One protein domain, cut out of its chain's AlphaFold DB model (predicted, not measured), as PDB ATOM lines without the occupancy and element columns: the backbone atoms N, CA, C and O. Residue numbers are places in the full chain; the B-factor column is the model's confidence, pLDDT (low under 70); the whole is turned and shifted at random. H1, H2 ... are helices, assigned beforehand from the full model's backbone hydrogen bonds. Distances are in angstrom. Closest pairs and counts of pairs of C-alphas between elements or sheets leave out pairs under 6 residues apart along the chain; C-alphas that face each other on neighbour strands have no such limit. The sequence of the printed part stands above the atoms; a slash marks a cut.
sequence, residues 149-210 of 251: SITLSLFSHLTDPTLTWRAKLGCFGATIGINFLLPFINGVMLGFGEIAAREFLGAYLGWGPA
ATOM      1  N   SER A 149     -39.145 -10.516  34.004       65.31
ATOM      2  CA  SER A 149     -39.127  -9.305  34.827       65.31
ATOM      3  C   SER A 149     -40.507  -9.154  35.464       65.31
ATOM      4  O   SER A 149     -41.516  -9.377  34.792       65.31
ATOM      5  N   ILE A 150     -40.556  -8.891  36.771       66.94
ATOM      6  CA  ILE A 150     -41.787  -8.972  37.578       66.94
ATOM      7  C   ILE A 150     -42.931  -8.217  36.879       66.94
ATOM      8  O   ILE A 150     -44.048  -8.716  36.778       66.94
ATOM      9  N   THR A 151     -42.603  -7.081  36.263       64.25
ATOM     10  CA  THR A 151     -43.495  -6.267  35.436       64.25
ATOM     11  C   THR A 151     -44.011  -6.985  34.181       64.25
ATOM     12  O   THR A 151     -45.215  -6.958  33.939       64.25
ATOM     13  N   LEU A 152     -43.162  -7.663  33.391       65.12
ATOM     14  CA  LEU A 152     -43.611  -8.451  32.228       65.12
ATOM     15  C   LEU A 152     -44.433  -9.677  32.633       65.12
ATOM     16  O   LEU A 152     -45.379 -10.018  31.934       65.12
ATOM     17  N   SER A 153     -44.083 -10.337  33.740       62.75
ATOM     18  CA  SER A 153     -44.825 -11.504  34.235       62.75
ATOM     19  C   SER A 153     -46.253 -11.121  34.621       62.75
ATOM     20  O   SER A 153     -47.216 -11.777  34.230       62.75
ATOM     21  N   LEU A 154     -46.394  -9.982  35.308       64.75
ATOM     22  CA  LEU A 154     -47.686  -9.379  35.610       64.75
ATOM     23  C   LEU A 154     -48.436  -8.981  34.338       64.75
ATOM     24  O   LEU A 154     -49.617  -9.287  34.231       64.75
ATOM     25  N   PHE A 155     -47.776  -8.372  33.351       66.94
ATOM     26  CA  PHE A 155     -48.429  -8.025  32.085       66.94
ATOM     27  C   PHE A 155     -48.910  -9.256  31.305       66.94
ATOM     28  O   PHE A 155     -50.073  -9.277  30.908       66.94
ATOM     29  N   SER A 156     -48.084 -10.300  31.161       64.56
ATOM     30  CA  SER A 156     -48.475 -11.558  30.504       64.56
ATOM     31  C   SER A 156     -49.656 -12.226  31.207       64.56
ATOM     32  O   SER A 156     -50.604 -12.644  30.544       64.56
ATOM     33  N   HIS A 157     -49.643 -12.261  32.541       60.91
ATOM     34  CA  HIS A 157     -50.723 -12.834  33.344       60.91
ATOM     35  C   HIS A 157     -51.989 -11.954  33.360       60.91
ATOM     36  O   HIS A 157     -53.092 -12.441  33.602       60.91
ATOM     37  N   LEU A 158     -51.866 -10.650  33.084       58.16
ATOM     38  CA  LEU A 158     -53.004  -9.747  32.902       58.16
ATOM     39  C   LEU A 158     -53.645  -9.906  31.523       58.16
ATOM     40  O   LEU A 158     -54.838  -9.660  31.390       58.16
ATOM     41  N   THR A 159     -52.911 -10.306  30.490       59.69
ATOM     42  CA  THR A 159     -53.489 -10.560  29.157       59.69
ATOM     43  C   THR A 159     -54.286 -11.853  29.061       59.69
ATOM     44  O   THR A 159     -54.994 -12.028  28.072       59.69
ATOM     45  N   ASP A 160     -54.235 -12.714  30.078       64.38
ATOM     46  CA  ASP A 160     -54.982 -13.964  30.093       64.38
ATOM     47  C   ASP A 160     -56.503 -13.674  30.120       64.38
ATOM     48  O   ASP A 160     -57.013 -13.089  31.087       64.38
ATOM     49  N   PRO A 161     -57.259 -14.005  29.054       63.44
ATOM     50  CA  PRO A 161     -58.685 -13.680  28.946       63.44
ATOM     51  C   PRO A 161     -59.546 -14.460  29.948       63.44
ATOM     52  O   PRO A 161     -60.718 -14.140  30.135       63.44
ATOM     53  N   THR A 162     -58.963 -15.464  30.606       71.00
ATOM     54  CA  THR A 162     -59.601 -16.270  31.651       71.00
ATOM     55  C   THR A 162     -59.635 -15.566  33.013       71.00
ATOM     56  O   THR A 162     -60.375 -15.982  33.908       71.00
ATOM     57  N   LEU A 163     -58.884 -14.469  33.185       62.12
ATOM     58  CA  LEU A 163     -58.822 -13.741  34.447       62.12
ATOM     59  C   LEU A 163     -59.982 -12.743  34.587       62.12
ATOM     60  O   LEU A 163     -60.152 -11.815  33.796       62.12
ATOM     61  N   THR A 164     -60.760 -12.907  35.659       73.75
ATOM     62  CA  THR A 164     -61.897 -12.045  36.019       73.75
ATOM     63  C   THR A 164     -61.518 -10.557  35.961       73.75
ATOM     64  O   THR A 164     -60.532 -10.145  36.570       73.75
ATOM     65  N   TRP A 165     -62.337  -9.716  35.314       78.50
ATOM     66  CA  TRP A 165     -62.130  -8.257  35.175       78.50
ATOM     67  C   TRP A 165     -61.780  -7.537  36.495       78.50
ATOM     68  O   TRP A 165     -61.021  -6.568  36.523       78.50
ATOM     69  N   ARG A 166     -62.277  -8.063  37.620       73.88
ATOM     70  CA  ARG A 166     -61.967  -7.593  38.977       73.88
ATOM     71  C   ARG A 166     -60.482  -7.725  39.339       73.88
ATOM     72  O   ARG A 166     -59.933  -6.820  39.957       73.88
ATOM     73  N   ALA A 167     -59.826  -8.811  38.930       80.12
ATOM     74  CA  ALA A 167     -58.402  -9.036  39.172       80.12
ATOM     75  C   ALA A 167     -57.528  -8.089  38.333       80.12
ATOM     76  O   ALA A 167     -56.543  -7.558  38.842       80.12
ATOM     77  N   LYS A 168     -57.934  -7.796  37.088       78.75
ATOM     78  CA  LYS A 168     -57.286  -6.778  36.240       78.75
ATOM     79  C   LYS A 168     -57.313  -5.397  36.887       78.75
ATOM     80  O   LYS A 168     -56.272  -4.759  37.005       78.75
ATOM     81  N   LEU A 169     -58.487  -4.962  37.346       85.44
ATOM     82  CA  LEU A 169     -58.644  -3.682  38.042       85.44
ATOM     83  C   LEU A 169     -57.867  -3.644  39.362       85.44
ATOM     84  O   LEU A 169     -57.248  -2.629  39.664       85.44
ATOM     85  N   GLY A 170     -57.855  -4.745  40.120       88.88
ATOM     86  CA  GLY A 170     -57.083  -4.851  41.357       88.88
ATOM     87  C   GLY A 170     -55.580  -4.721  41.116       88.88
ATOM     88  O   GLY A 170     -54.908  -3.963  41.807       88.88
ATOM     89  N   CYS A 171     -55.060  -5.393  40.089       81.56
ATOM     90  CA  CYS A 171     -53.651  -5.316  39.726       81.56
ATOM     91  C   CYS A 171     -53.259  -3.932  39.181       81.56
ATOM     92  O   CYS A 171     -52.248  -3.359  39.588       81.56
ATOM     93  N   PHE A 172     -54.090  -3.343  38.319       84.06
ATOM     94  CA  PHE A 172     -53.883  -1.984  37.819       84.06
ATOM     95  C   PHE A 172     -53.909  -0.955  38.961       84.06
ATOM     96  O   PHE A 172     -53.014  -0.118  39.067       84.06
ATOM     97  N   GLY A 173     -54.872  -1.084  39.878       88.56
ATOM     98  CA  GLY A 173     -54.966  -0.270  41.087       88.56
ATOM     99  C   GLY A 173     -53.764  -0.445  42.015       88.56
ATOM    100  O   GLY A 173     -53.239   0.545  42.512       88.56
ATOM    101  N   ALA A 174     -53.266  -1.672  42.195       87.12
ATOM    102  CA  ALA A 174     -52.064  -1.942  42.980       87.12
ATOM    103  C   ALA A 174     -50.811  -1.324  42.341       87.12
ATOM    104  O   ALA A 174     -49.989  -0.738  43.039       87.12
ATOM    105  N   THR A 175     -50.688  -1.387  41.014       84.69
ATOM    106  CA  THR A 175     -49.543  -0.827  40.279       84.69
ATOM    107  C   THR A 175     -49.535   0.702  40.331       84.69
ATOM    108  O   THR A 175     -48.479   1.310  40.520       84.69
ATOM    109  N   ILE A 176     -50.712   1.330  40.221       83.94
ATOM    110  CA  ILE A 176     -50.885   2.773  40.434       83.94
ATOM    111  C   ILE A 176     -50.624   3.128  41.897       83.94
ATOM    112  O   ILE A 176     -49.926   4.095  42.176       83.94
ATOM    113  N   GLY A 177     -51.122   2.332  42.841       86.12
ATOM    114  CA  GLY A 177     -50.868   2.523  44.264       86.12
ATOM    115  C   GLY A 177     -49.371   2.493  44.583       86.12
ATOM    116  O   GLY A 177     -48.829   3.387  45.217       86.12
ATOM    117  N   ILE A 178     -48.639   1.517  44.073       81.94
ATOM    118  CA  ILE A 178     -47.211   1.407  44.363       81.94
ATOM    119  C   ILE A 178     -46.414   2.531  43.685       81.94
ATOM    120  O   ILE A 178     -45.569   3.147  44.320       81.94
ATOM    121  N   ASN A 179     -46.696   2.866  42.424       74.12
ATOM    122  CA  ASN A 179     -45.908   3.887  41.723       74.12
ATOM    123  C   ASN A 179     -46.322   5.328  42.032       74.12
ATOM    124  O   ASN A 179     -45.499   6.227  41.893       74.12
ATOM    125  N   PHE A 180     -47.565   5.566  42.450       73.06
ATOM    126  CA  PHE A 180     -48.073   6.907  42.738       73.06
ATOM    127  C   PHE A 180     -48.463   7.079  44.198       73.06
ATOM    128  O   PHE A 180     -48.078   8.072  44.795       73.06
ATOM    129  N   LEU A 181     -49.151   6.123  44.821       77.88
ATOM    130  CA  LEU A 181     -49.578   6.260  46.217       77.88
ATOM    131  C   LEU A 181     -48.403   6.153  47.205       77.88
ATOM    132  O   LEU A 181     -48.415   6.887  48.182       77.88
ATOM    133  N   LEU A 182     -47.357   5.349  46.962       76.12
ATOM    134  CA  LEU A 182     -46.153   5.344  47.822       76.12
ATOM    135  C   LEU A 182     -45.391   6.683  47.802       76.12
ATOM    136  O   LEU A 182     -45.154   7.219  48.881       76.12
ATOM    137  N   PRO A 183     -45.018   7.273  46.648       68.12
ATOM    138  CA  PRO A 183     -44.386   8.592  46.629       68.12
ATOM    139  C   PRO A 183     -45.344   9.718  47.015       68.12
ATOM    140  O   PRO A 183     -44.875  10.763  47.445       68.12
ATOM    141  N   PHE A 184     -46.661   9.532  46.914       68.38
ATOM    142  CA  PHE A 184     -47.638  10.515  47.382       68.38
ATOM    143  C   PHE A 184     -47.855  10.428  48.891       68.38
ATOM    144  O   PHE A 184     -47.900  11.455  49.540       68.38
ATOM    145  N   ILE A 185     -47.897   9.242  49.498       73.38
ATOM    146  CA  ILE A 185     -47.877   9.095  50.958       73.38
ATOM    147  C   ILE A 185     -46.531   9.581  51.485       73.38
ATOM    148  O   ILE A 185     -46.512  10.384  52.400       73.38
ATOM    149  N   ASN A 186     -45.413   9.208  50.866       69.44
ATOM    150  CA  ASN A 186     -44.107   9.711  51.281       69.44
ATOM    151  C   ASN A 186     -43.984  11.223  51.051       69.44
ATOM    152  O   ASN A 186     -43.535  11.918  51.941       69.44
ATOM    153  N   GLY A 187     -44.412  11.764  49.913       67.81
ATOM    154  CA  GLY A 187     -44.257  13.177  49.548       67.81
ATOM    155  C   GLY A 187     -45.292  14.111  50.175       67.81
ATOM    156  O   GLY A 187     -44.947  15.217  50.574       67.81
ATOM    157  N   VAL A 188     -46.541  13.671  50.334       69.44
ATOM    158  CA  VAL A 188     -47.576  14.400  51.079       69.44
ATOM    159  C   VAL A 188     -47.365  14.218  52.574       69.44
ATOM    160  O   VAL A 188     -47.438  15.208  53.275       69.44
ATOM    161  N   MET A 189     -46.995  13.050  53.110       59.25
ATOM    162  CA  MET A 189     -46.611  12.990  54.532       59.25
ATOM    163  C   MET A 189     -45.287  13.700  54.820       59.25
ATOM    164  O   MET A 189     -45.090  14.096  55.960       59.25
ATOM    165  N   LEU A 190     -44.414  13.940  53.838       64.25
ATOM    166  CA  LEU A 190     -43.236  14.785  54.043       64.25
ATOM    167  C   LEU A 190     -43.573  16.276  53.900       64.25
ATOM    168  O   LEU A 190     -43.186  17.048  54.760       64.25
ATOM    169  N   GLY A 191     -44.365  16.686  52.903       62.81
ATOM    170  CA  GLY A 191     -44.764  18.089  52.716       62.81
ATOM    171  C   GLY A 191     -45.825  18.574  53.714       62.81
ATOM    172  O   GLY A 191     -45.703  19.650  54.294       62.81
ATOM    173  N   PHE A 192     -46.851  17.763  53.981       66.56
ATOM    174  CA  PHE A 192     -47.838  18.014  55.037       66.56
ATOM    175  C   PHE A 192     -47.296  17.655  56.419       66.56
ATOM    176  O   PHE A 192     -47.690  18.301  57.380       66.56
ATOM    177  N   GLY A 193     -46.396  16.675  56.553       62.62
ATOM    178  CA  GLY A 193     -45.716  16.412  57.823       62.62
ATOM    179  C   GLY A 193     -44.719  17.504  58.186       62.62
ATOM    180  O   GLY A 193     -44.596  17.808  59.361       62.62
ATOM    181  N   GLU A 194     -44.077  18.162  57.219       70.06
ATOM    182  CA  GLU A 194     -43.246  19.345  57.468       70.06
ATOM    183  C   GLU A 194     -44.099  20.523  57.949       70.06
ATOM    184  O   GLU A 194     -43.804  21.115  58.987       70.06
ATOM    185  N   ILE A 195     -45.197  20.828  57.249       70.44
ATOM    186  CA  ILE A 195     -46.118  21.901  57.650       70.44
ATOM    187  C   ILE A 195     -46.802  21.578  58.991       70.44
ATOM    188  O   ILE A 195     -46.862  22.433  59.874       70.44
ATOM    189  N   ALA A 196     -47.274  20.347  59.192       67.56
ATOM    190  CA  ALA A 196     -47.951  19.935  60.418       67.56
ATOM    191  C   ALA A 196     -46.978  19.752  61.584       67.56
ATOM    192  O   ALA A 196     -47.341  20.066  62.707       67.56
ATOM    193  N   ALA A 197     -45.736  19.310  61.372       69.94
ATOM    194  CA  ALA A 197     -44.725  19.323  62.426       69.94
ATOM    195  C   ALA A 197     -44.350  20.763  62.778       69.94
ATOM    196  O   ALA A 197     -44.245  21.090  63.952       69.94
ATOM    197  N   ARG A 198     -44.211  21.666  61.805       68.88
ATOM    198  CA  ARG A 198     -43.913  23.065  62.119       68.88
ATOM    199  C   ARG A 198     -45.012  23.709  62.961       68.88
ATOM    200  O   ARG A 198     -44.686  24.402  63.918       68.88
ATOM    201  N   GLU A 199     -46.274  23.398  62.684       71.56
ATOM    202  CA  GLU A 199     -47.391  24.021  63.392       71.56
ATOM    203  C   GLU A 199     -47.830  23.275  64.650       71.56
ATOM    204  O   GLU A 199     -48.088  23.898  65.673       71.56
ATOM    205  N   PHE A 200     -47.826  21.944  64.644       70.06
ATOM    206  CA  PHE A 200     -48.177  21.139  65.812       70.06
ATOM    207  C   PHE A 200     -47.007  21.035  66.790       70.06
ATOM    208  O   PHE A 200     -47.202  21.206  67.984       70.06
ATOM    209  N   LEU A 201     -45.774  20.827  66.317       67.62
ATOM    210  CA  LEU A 201     -44.585  20.842  67.175       67.62
ATOM    211  C   LEU A 201     -44.223  22.284  67.575       67.62
ATOM    212  O   LEU A 201     -43.845  22.510  68.718       67.62
ATOM    213  N   GLY A 202     -44.409  23.279  66.701       66.81
ATOM    214  CA  GLY A 202     -44.230  24.692  67.060       66.81
ATOM    215  C   GLY A 202     -45.233  25.176  68.111       66.81
ATOM    216  O   GLY A 202     -44.834  25.812  69.089       66.81
ATOM    217  N   ALA A 203     -46.518  24.822  67.972       66.00
ATOM    218  CA  ALA A 203     -47.544  25.162  68.958       66.00
ATOM    219  C   ALA A 203     -47.428  24.342  70.253       66.00
ATOM    220  O   ALA A 203     -47.631  24.883  71.336       66.00
ATOM    221  N   TYR A 204     -47.093  23.051  70.166       67.50
ATOM    222  CA  TYR A 204     -47.089  22.149  71.325       67.50
ATOM    223  C   TYR A 204     -45.782  22.189  72.124       67.50
ATOM    224  O   TYR A 204     -45.808  22.088  73.348       67.50
ATOM    225  N   LEU A 205     -44.633  22.365  71.463       68.31
ATOM    226  CA  LEU A 205     -43.337  22.514  72.134       68.31
ATOM    227  C   LEU A 205     -43.038  23.974  72.516       68.31
ATOM    228  O   LEU A 205     -42.059  24.221  73.215       68.31
ATOM    229  N   GLY A 206     -43.862  24.940  72.089       63.22
ATOM    230  CA  GLY A 206     -43.699  26.367  72.400       63.22
ATOM    231  C   GLY A 206     -42.570  27.053  71.624       63.22
ATOM    232  O   GLY A 206     -42.217  28.197  71.908       63.22
ATOM    233  N   TRP A 207     -42.005  26.373  70.625       62.16
ATOM    234  CA  TRP A 207     -41.031  26.935  69.691       62.16
ATOM    235  C   TRP A 207     -41.827  27.563  68.550       62.16
ATOM    236  O   TRP A 207     -41.829  27.076  67.422       62.16
ATOM    237  N   GLY A 208     -42.601  28.595  68.887       57.09
ATOM    238  CA  GLY A 208     -43.471  29.282  67.941       57.09
ATOM    239  C   GLY A 208     -42.698  29.814  66.727       57.09
ATOM    240  O   GLY A 208     -41.467  29.943  66.779       57.09
ATOM    241  N   PRO A 209     -43.404  30.150  65.632       57.84
ATOM    242  CA  PRO A 209     -42.788  30.642  64.412       57.84
ATOM    243  C   PRO A 209     -41.784  31.749  64.737       57.84
ATOM    244  O   PRO A 209     -42.141  32.795  65.283       57.84
ATOM    245  N   ALA A 210     -40.524  31.552  64.344       54.75
ATOM    246  CA  ALA A 210     -39.469  32.564  64.431       54.75
ATOM    247  C   ALA A 210     -39.823  33.889  63.707       54.75
ATOM    248  O   ALA A 210     -39.060  34.847  63.774       54.75
TER     249      ALA A 210
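This is residues 149 to 210 of the 251 residues of an uncharacterized protein of Puccinia sorghi (UniProt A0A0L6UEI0). What shape? Long helix H2, kinked by 37 degrees near residue 177, makes the length, and short H1 hooks back at one end. Make-up? The extended, all-helix printed part has 62 residues with H1 then H2, no named strand, a radius of gyration of the C-alphas of 20.2 A and spans of 61 by 23 by 11 A.

How do they stand? H2, residues 165 to 205, and H1, residues 150 to 158, are close but not clearly touching: the C-alphas of Leu 158 and Lys 168 come closest, 6.2 A. They run opposite ways at a steep tilt of 47 degrees. Their backbones? Every O i to N i+4 pair in H1 is within hydrogen-bond range, 35 of 37 in H2.

Where is H2? It runs 51.6 A from C-alpha 165, (-62.130, -8.257, 35.175). And H1? It runs 12.2 A from C-alpha 150, (-41.787, -8.972, 37.578).

Any cut? The printed part has no cut and one short link. Low confidence? pLDDT is under 70 in 37 residues.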